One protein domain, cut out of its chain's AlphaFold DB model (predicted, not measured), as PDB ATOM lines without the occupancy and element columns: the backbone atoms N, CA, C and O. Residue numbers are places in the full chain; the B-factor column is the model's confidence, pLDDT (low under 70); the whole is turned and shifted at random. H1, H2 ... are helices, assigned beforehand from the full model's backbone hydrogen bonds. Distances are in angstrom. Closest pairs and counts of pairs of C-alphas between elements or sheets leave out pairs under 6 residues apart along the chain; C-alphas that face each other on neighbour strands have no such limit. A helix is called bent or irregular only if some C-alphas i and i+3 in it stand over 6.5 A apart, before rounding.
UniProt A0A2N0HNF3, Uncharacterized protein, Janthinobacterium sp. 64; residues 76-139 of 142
ATOM      1  N   ASP A  76     116.542  98.921 200.524       51.00
ATOM      2  CA  ASP A  76     117.285  97.702 200.862       51.00
ATOM      3  C   ASP A  76     118.089  97.082 199.688       51.00
ATOM      4  O   ASP A  76     118.855  96.142 199.879       51.00
ATOM      5  N   GLN A  77     117.909  97.579 198.460       51.41
ATOM      6  CA  GLN A  77     118.611  97.193 197.224       51.41
ATOM      7  C   GLN A  77     119.304  98.405 196.571       51.41
ATOM      8  O   GLN A  77     119.554  98.427 195.358       51.41
ATOM      9  N   ARG A  78     119.602  99.443 197.368       55.75
ATOM     10  CA  ARG A  78     120.418 100.581 196.936       55.75
ATOM     11  C   ARG A  78     121.724 100.054 196.326       55.75
ATOM     12  O   ARG A  78     122.313  99.128 196.885       55.75
ATOM     13  N   PRO A  79     122.177 100.595 195.179       56.72
ATOM     14  CA  PRO A  79     123.493 100.251 194.660       56.72
ATOM     15  C   PRO A  79     124.531 100.446 195.773       56.72
ATOM     16  O   PRO A  79     124.403 101.421 196.526       56.72
ATOM     17  N   PRO A  80     125.500  99.521 195.897       63.72
ATOM     18  CA  PRO A  80     126.454  99.551 196.990       63.72
ATOM     19  C   PRO A  80     127.139 100.912 197.027       63.72
ATOM     20  O   PRO A  80     127.509 101.455 195.981       63.72
ATOM     21  N   GLY A  81     127.292 101.469 198.227       76.56
ATOM     22  CA  GLY A  81     128.076 102.689 198.401       76.56
ATOM     23  C   GLY A  81     129.507 102.483 197.896       76.56
ATOM     24  O   GLY A  81     129.978 101.350 197.795       76.56
ATOM     25  N   ASN A  82     130.235 103.565 197.612       82.69
ATOM     26  CA  ASN A  82     131.606 103.483 197.086       82.69
ATOM     27  C   ASN A  82     132.515 102.552 197.917       82.69
ATOM     28  O   ASN A  82     133.283 101.770 197.360       82.69
ATOM     29  N   PHE A  83     132.359 102.549 199.244       82.44
ATOM     30  CA  PHE A  83     133.079 101.630 200.128       82.44
ATOM     31  C   PHE A  83     132.675 100.157 199.930       82.44
ATOM     32  O   PHE A  83     133.532  99.292 199.781       82.44
ATOM     33  N   GLU A  84     131.377  99.858 199.866       83.25
ATOM     34  CA  GLU A  84     130.870  98.498 199.633       83.25
ATOM     35  C   GLU A  84     131.281  97.976 198.248       83.25
ATOM     36  O   GLU A  84     131.689  96.824 198.110       83.25
ATOM     37  N   ALA A  85     131.254  98.835 197.227       84.75
ATOM     38  CA  ALA A  85     131.733  98.506 195.889       84.75
ATOM     39  C   ALA A  85     133.239  98.185 195.881       84.75
ATOM     40  O   ALA A  85     133.666  97.243 195.208       84.75
ATOM     41  N   ALA A  86     134.043  98.919 196.660       87.06
ATOM     42  CA  ALA A  86     135.466  98.634 196.833       87.06
ATOM     43  C   ALA A  86     135.699  97.254 197.472       87.06
ATOM     44  O   ALA A  86     136.565  96.511 197.011       87.06
ATOM     45  N   LEU A  87     134.901  96.883 198.482       85.88
ATOM     46  CA  LEU A  87     134.970  95.563 199.120       85.88
ATOM     47  C   LEU A  87     134.591  94.431 198.155       85.88
ATOM     48  O   LEU A  87     135.282  93.417 198.105       85.88
ATOM     49  N   ILE A  88     133.557  94.622 197.331       87.75
ATOM     50  CA  ILE A  88     133.164  93.640 196.306       87.75
ATOM     51  C   ILE A  88     134.306  93.406 195.307       87.75
ATOM     52  O   ILE A  88     134.624  92.260 194.986       87.75
ATOM     53  N   LEU A  89     134.946  94.474 194.814       87.00
ATOM     54  CA  LEU A  89     136.083  94.347 193.893       87.00
ATOM     55  C   LEU A  89     137.312  93.729 194.567       87.00
ATOM     56  O   LEU A  89     138.059  92.994 193.916       87.00
ATOM     57  N   PHE A  90     137.523  93.996 195.856       87.88
ATOM     58  CA  PHE A  90     138.572  93.355 196.641       87.88
ATOM     59  C   PHE A  90     138.352  91.839 196.732       87.88
ATOM     60  O   PHE A  90     139.252  91.073 196.382       87.88
ATOM     61  N   ASP A  91     137.148  91.397 197.101       86.44
ATOM     62  CA  ASP A  91     136.800  89.972 197.156       86.44
ATOM     63  C   ASP A  91     136.943  89.301 195.787       86.44
ATOM     64  O   ASP A  91     137.490  88.199 195.685       86.44
ATOM     65  N   LEU A  92     136.522  89.982 194.718       87.69
ATOM     66  CA  LEU A  92     136.678  89.488 193.352       87.69
ATOM     67  C   LEU A  92     138.156  89.315 192.972       87.69
ATOM     68  O   LEU A  92     138.530  88.290 192.402       87.69
ATOM     69  N   SER A  93     139.001  90.281 193.344       88.12
ATOM     70  CA  SER A  93     140.451  90.236 193.112       88.12
ATOM     71  C   SER A  93     141.104  89.061 193.838       88.12
ATOM     72  O   SER A  93     141.967  88.390 193.276       88.12
ATOM     73  N   LEU A  94     140.663  88.762 195.067       89.25
ATOM     74  CA  LEU A  94     141.133  87.601 195.823       89.25
ATOM     75  C   LEU A  94     140.683  86.275 195.204       89.25
ATOM     76  O   LEU A  94     141.485  85.348 195.098       89.25
ATOM     77  N   GLN A  95     139.413  86.173 194.801       88.56
ATOM     78  CA  GLN A  95     138.860  84.955 194.202       88.56
ATOM     79  C   GLN A  95     139.522  84.625 192.863       88.56
ATOM     80  O   GLN A  95     139.811  83.463 192.589       88.56
ATOM     81  N   GLN A  96     139.767  85.648 192.045       90.00
ATOM     82  CA  GLN A  96     140.371  85.498 190.723       90.00
ATOM     83  C   GLN A  96     141.902  85.549 190.749       90.00
ATOM     84  O   GLN A  96     142.518  85.285 189.722       90.00
ATOM     85  N   GLN A  97     142.506  85.865 191.902       89.88
ATOM     86  CA  GLN A  97     143.948  86.080 192.057       89.88
ATOM     87  C   GLN A  97     144.487  87.037 190.985       89.88
ATOM     88  O   GLN A  97     145.385  86.689 190.226       89.88
ATOM     89  N   THR A  98     143.894  88.231 190.905       89.19
ATOM     90  CA  THR A  98     144.228  89.249 189.900       89.19
ATOM     91  C   THR A  98     144.457  90.616 190.537       89.19
ATOM     92  O   THR A  98     143.773  90.990 191.490       89.19
ATOM     93  N   ALA A  99     145.396  91.381 189.979       89.94
ATOM     94  CA  ALA A  99     145.659  92.771 190.350       89.94
ATOM     95  C   ALA A  99     144.818  93.783 189.540       89.94
ATOM     96  O   ALA A  99     144.826  94.983 189.822       89.94
ATOM     97  N   GLN A 100     144.047  93.326 188.545       89.56
ATOM     98  CA  GLN A 100     143.410  94.198 187.550       89.56
ATOM     99  C   GLN A 100     142.435  95.234 188.147       89.56
ATOM    100  O   GLN A 100     142.200  96.286 187.551       89.56
ATOM    101  N   HIS A 101     141.865  94.968 189.325       88.38
ATOM    102  CA  HIS A 101     140.901  95.865 189.967       88.38
ATOM    103  C   HIS A 101     141.517  96.831 190.989       88.38
ATOM    104  O   HIS A 101     140.798  97.699 191.479       88.38
ATOM    105  N   VAL A 102     142.821  96.747 191.293       89.25
ATOM    106  CA  VAL A 102     143.473  97.560 192.343       89.25
ATOM    107  C   VAL A 102     143.235  99.058 192.143       89.25
ATOM    108  O   VAL A 102     142.845  99.752 193.083       89.25
ATOM    109  N   ALA A 103     143.381  99.556 190.912       86.25
ATOM    110  CA  ALA A 103     143.150 100.966 190.597       86.25
ATOM    111  C   ALA A 103     141.687 101.396 190.817       86.25
ATOM    112  O   ALA A 103     141.429 102.503 191.291       86.25
ATOM    113  N   ALA A 104     140.726 100.522 190.502       85.12
ATOM    114  CA  ALA A 104     139.304 100.789 190.710       85.12
ATOM    115  C   ALA A 104     138.942 100.769 192.205       85.12
ATOM    116  O   ALA A 104     138.215 101.648 192.663       85.12
ATOM    117  N   ILE A 105     139.498  99.825 192.972       89.00
ATOM    118  CA  ILE A 105     139.343  99.765 194.432       89.00
ATOM    119  C   ILE A 105     139.881 101.054 195.067       89.00
ATOM    120  O   ILE A 105     139.186 101.685 195.857       89.00
ATOM    121  N   GLU A 106     141.081 101.497 194.679       89.88
ATOM    122  CA  GLU A 106     141.684 102.723 195.214       89.88
ATOM    123  C   GLU A 106     140.844 103.972 194.898       89.88
ATOM    124  O   GLU A 106     140.652 104.825 195.767       89.88
ATOM    125  N   ALA A 107     140.297 104.072 193.683       85.19
ATOM    126  CA  ALA A 107     139.409 105.169 193.308       85.19
ATOM    127  C   ALA A 107     138.118 105.185 194.148       85.19
ATOM    128  O   ALA A 107     137.719 106.243 194.638       85.19
ATOM    129  N   LEU A 108     137.503 104.019 194.361       87.94
ATOM    130  CA  LEU A 108     136.276 103.881 195.146       87.94
ATOM    131  C   LEU A 108     136.498 104.194 196.630       87.94
ATOM    132  O   LEU A 108     135.693 104.908 197.223       87.94
ATOM    133  N   LEU A 109     137.608 103.743 197.225       87.94
ATOM    134  CA  LEU A 109     137.937 104.065 198.618       87.94
ATOM    135  C   LEU A 109     138.175 105.570 198.816       87.94
ATOM    136  O   LEU A 109     137.667 106.153 199.771       87.94
ATOM    137  N   ARG A 110     138.892 106.229 197.894       86.25
ATOM    138  CA  ARG A 110     139.088 107.691 197.945       86.25
ATOM    139  C   ARG A 110     137.772 108.451 197.792       86.25
ATOM    140  O   ARG A 110     137.559 109.439 198.490       86.25
ATOM    141  N   GLN A 111     136.883 107.988 196.914       82.38
ATOM    142  CA  GLN A 111     135.564 108.596 196.759       82.38
ATOM    143  C   GLN A 111     134.711 108.397 198.021       82.38
ATOM    144  O   GLN A 111     134.121 109.352 198.512       82.38
ATOM    145  N   ALA A 112     134.726 107.203 198.620       84.06
ATOM    146  CA  ALA A 112     134.025 106.934 199.875       84.06
ATOM    147  C   ALA A 112     134.522 107.813 201.037       84.06
ATOM    148  O   ALA A 112     133.725 108.253 201.868       84.06
ATOM    149  N   GLN A 113     135.828 108.098 201.086       84.00
ATOM    150  CA  GLN A 113     136.400 109.055 202.031       84.00
ATOM    151  C   GLN A 113     135.890 110.480 201.776       84.00
ATOM    152  O   GLN A 113     135.468 111.148 202.719       84.00
ATOM    153  N   ALA A 114     135.888 110.934 200.519       81.44
ATOM    154  CA  ALA A 114     135.393 112.260 200.146       81.44
ATOM    155  C   ALA A 114     133.898 112.450 200.465       81.44
ATOM    156  O   ALA A 114     133.491 113.536 200.874       81.44
ATOM    157  N   ASP A 115     133.102 111.385 200.346       77.69
ATOM    158  CA  ASP A 115     131.668 111.380 200.660       77.69
ATOM    159  C   ASP A 115     131.385 111.307 202.180       77.69
ATOM    160  O   ASP A 115     130.227 111.279 202.600       77.69
ATOM    161  N   GLY A 116     132.425 111.246 203.024       74.25
ATOM    162  CA  GLY A 116     132.303 111.123 204.482       74.25
ATOM    163  C   GLY A 116     131.822 109.747 204.961       74.25
ATOM    164  O   GLY A 116     131.574 109.556 206.151       74.25
ATOM    165  N   LEU A 117     131.719 108.768 204.056       70.19
ATOM    166  CA  LEU A 117     131.259 107.405 204.348       70.19
ATOM    167  C   LEU A 117     132.311 106.578 205.103       70.19
ATOM    168  O   LEU A 117     131.990 105.532 205.659       70.19
ATOM    169  N   MET A 118     133.553 107.067 205.160       67.31
ATOM    170  CA  MET A 118     134.669 106.459 205.890       67.31
ATOM    171  C   MET A 118     135.078 107.231 207.154       67.31
ATOM    172  O   MET A 118     136.180 107.032 207.650       67.31
ATOM    173  N   ALA A 119     134.220 108.088 207.717       63.69
ATOM    174  CA  ALA A 119     134.572 108.895 208.897       63.69
ATOM    175  C   ALA A 119     134.989 108.065 210.136       63.69
ATOM    176  O   ALA A 119     135.697 108.559 211.003       63.69
ATOM    177  N   GLN A 120     134.572 106.795 210.229       60.84
ATOM    178  CA  GLN A 120     135.004 105.855 211.283       60.84
ATOM    179  C   GLN A 120     136.159 104.933 210.848       60.84
ATOM    180  O   GLN A 120     136.519 104.003 211.562       60.84
ATOM    181  N   GLN A 121     136.695 105.146 209.647       65.31
ATOM    182  CA  GLN A 121     137.665 104.291 208.965       65.31
ATOM    183  C   GLN A 121     138.786 105.127 208.324       65.31
ATOM    184  O   GLN A 121     139.402 104.682 207.358       65.31
ATOM    185  N   GLU A 122     139.059 106.335 208.827       65.06
ATOM    186  CA  GLU A 122     140.103 107.221 208.282       65.06
ATOM    187  C   GLU A 122     141.477 106.530 208.239       65.06
ATOM    188  O   GLU A 122     142.207 106.656 207.252       65.06
ATOM    189  N   ASP A 123     141.765 105.689 209.233       69.81
ATOM    190  CA  ASP A 123     143.001 104.905 209.318       69.81
ATOM    191  C   ASP A 123     143.043 103.742 208.315       69.81
ATOM    192  O   ASP A 123     144.113 103.232 207.988       69.81
ATOM    193  N   PHE A 124     141.904 103.319 207.757       79.19
ATOM    194  CA  PHE A 124     141.866 102.196 206.819       79.19
ATOM    195  C   PHE A 124     142.696 102.485 205.567       79.19
ATOM    196  O   PHE A 124     143.482 101.638 205.146       79.19
ATOM    197  N   LEU A 125     142.562 103.679 204.982       78.94
ATOM    198  CA  LEU A 125     143.309 104.065 203.780       78.94
ATOM    199  C   LEU A 125     144.810 104.237 204.039       78.94
ATOM    200  O   LEU A 125     145.612 103.988 203.140       78.94
ATOM    201  N   LEU A 126     145.185 104.661 205.247       79.19
ATOM    202  CA  LEU A 126     146.569 104.961 205.608       79.19
ATOM    203  C   LEU A 126     147.323 103.738 206.138       79.19
ATOM    204  O   LEU A 126     148.501 103.574 205.836       79.19
ATOM    205  N   GLU A 127     146.655 102.871 206.893       83.25
ATOM    206  CA  GLU A 127     147.299 101.780 207.631       83.25
ATOM    207  C   GLU A 127     146.972 100.397 207.059       83.25
ATOM    208  O   GLU A 127     147.840  99.527 206.992       83.25
ATOM    209  N   THR A 128     145.732 100.178 206.612       84.69
ATOM    210  CA  THR A 128     145.256  98.842 206.206       84.69
ATOM    211  C   THR A 128     145.354  98.629 204.696       84.69
ATOM    212  O   THR A 128     145.864  97.604 204.234       84.69
ATOM    213  N   TRP A 129     144.911  99.607 203.904       88.94
ATOM    214  CA  TRP A 129     144.912  99.536 202.446       88.94
ATOM    215  C   TRP A 129     146.303  99.300 201.841       88.94
ATOM    216  O   TRP A 129     146.389  98.457 200.951       88.94
ATOM    217  N   PRO A 130     147.412  99.915 202.309       90.19
ATOM    218  CA  PRO A 130     148.733  99.655 201.734       90.19
ATOM    219  C   PRO A 130     149.153  98.181 201.816       90.19
ATOM    220  O   PRO A 130     149.709  97.643 200.859       90.19
ATOM    221  N   ALA A 131     148.840  97.504 202.926       88.06
ATOM    222  CA  ALA A 131     149.138  96.084 203.098       88.06
ATOM    223  C   ALA A 131     148.256  95.200 202.200       88.06
ATOM    224  O   ALA A 131     148.745  94.248 201.587       88.06
ATOM    225  N   LEU A 132     146.963  95.525 202.090       87.88
ATOM    226  CA  LEU A 132     146.030  94.814 201.210       87.88
ATOM    227  C   LEU A 132     146.394  94.995 199.737       87.88
ATOM    228  O   LEU A 132     146.444  94.020 198.992       87.88
ATOM    229  N   ARG A 133     146.719  96.223 199.337       91.31
ATOM    230  CA  ARG A 133     147.202  96.558 198.001       91.31
ATOM    231  C   ARG A 133     148.459  95.773 197.653       91.31
ATOM    232  O   ARG A 133     148.471  95.117 196.624       91.31
ATOM    233  N   ALA A 134     149.473  95.775 198.521       90.56
ATOM    234  CA  ALA A 134     150.711  95.033 198.276       90.56
ATOM    235  C   ALA A 134     150.461  93.529 198.074       90.56
ATOM    236  O   ALA A 134     151.163  92.875 197.307       90.56
ATOM    237  N   ARG A 135     149.443  92.976 198.743       90.44
ATOM    238  CA  ARG A 135     149.020  91.587 198.552       90.44
ATOM    239  C   ARG A 135     148.331  91.363 197.205       90.44
ATOM    240  O   ARG A 135     148.572  90.325 196.600       90.44
ATOM    241  N   LEU A 136     147.483  92.289 196.756       90.38
ATOM    242  CA  LEU A 136     146.837  92.201 195.443       90.38
ATOM    243  C   LEU A 136     147.842  92.398 194.299       90.38
ATOM    244  O   LEU A 136     147.812  91.638 193.340       90.38
ATOM    245  N   ASP A 137     148.771  93.346 194.440       90.31
ATOM    246  CA  ASP A 137     149.836  93.634 193.465       90.31
ATOM    247  C   ASP A 137     150.826  92.458 193.301       90.31
ATOM    248  O   ASP A 137     151.589  92.412 192.341       90.31
ATOM    249  N   ALA A 138     150.832  91.493 194.230       90.88
ATOM    250  CA  ALA A 138     151.636  90.275 194.130       90.88
ATOM    251  C   ALA A 138     151.002  89.192 193.237       90.88
ATOM    252  O   ALA A 138     151.641  88.170 192.968       90.88
ATOM    253  N   PHE A 139     149.751  89.375 192.807       89.06
ATOM    254  CA  PHE A 139     149.115  88.476 191.857       89.06
ATOM    255  C   PHE A 139     149.655  88.691 190.438       89.06
ATOM    256  O   PHE A 139     150.010  89.812 190.079       89.06
TER     257      PHE A 139
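This is residues 76 to 139 of the 142 residues of an uncharacterized protein of Janthinobacterium sp. 64 (UniProt A0A2N0HNF3). Three helices of similar length run up and down in a small, loosely closed bundle: H2 sits between H1 and H3 along the chain and touches both, while H1 and H3, running the same way, come near each other without clearly touching. The centres of the three helices make a triangle, and a tail, residues 76 to 81, leads into H1. The printed part has 64 residues with three named helices, H1, H2 and H3 in that order, and no named strand; its class is all helix. The whole is compact, with a radius of gyration of the C-alphas of 11.7 A, and has a flat outline, spanning 31 by 28 by 14 A.

H1, residues 82 to 96, and H3, residues 122 to 136, are the longest helices, with 15 residues each. H1 measures 21.0 A from its first to its last C-alpha and begins with C-alpha 82 at (131.606, 103.483, 197.086). H3 measures 20.9 A and ends with C-alpha 136 at (146.837, 92.201, 195.443). H3 is neither bent nor irregular, but only just: C-alphas 126 and 129 are 6.5 A apart. H2, residues 102 to 114, measures 18.5 A, and its first C-alpha, of Val 102, is at (143.473, 97.560, 192.343).

H1 and H2 touch, their closest C-alphas being those of Ala 86 and Ile 105, 4.7 A apart. They form a helical hairpin, running opposite ways at a shallow tilt of 18 degrees. H2 and H3 touch as well, with 4 pairs of C-alphas within 8 A; the closest are those of Val 102 and Arg 133, 6.8 A apart. They form a second helical hairpin, running opposite ways at a shallow tilt of 6 degrees. H1 and H3 are close but not clearly touching, with the closest C-alphas, of Ser 93 and Leu 136, 7.1 A apart. They run the same way at a shallow tilt of 20 degrees. In H1 and H2 every O i to N i+4 pair is within hydrogen-bond range; in H3 this holds for 7 of 11.

The two C-alphas farthest apart are those of Asp 76 and Ala 138, 35.8 A. The printed part has no cut. The link from H1 to H2 is tight, with 5 residues, and the link from H2 to H3 is short, with 7 residues. The mean pLDDT of the printed part is 81.7. It is under 70 in residues 76 to 80 and residues 118 to 123, of which 122 to 123 belong to H3.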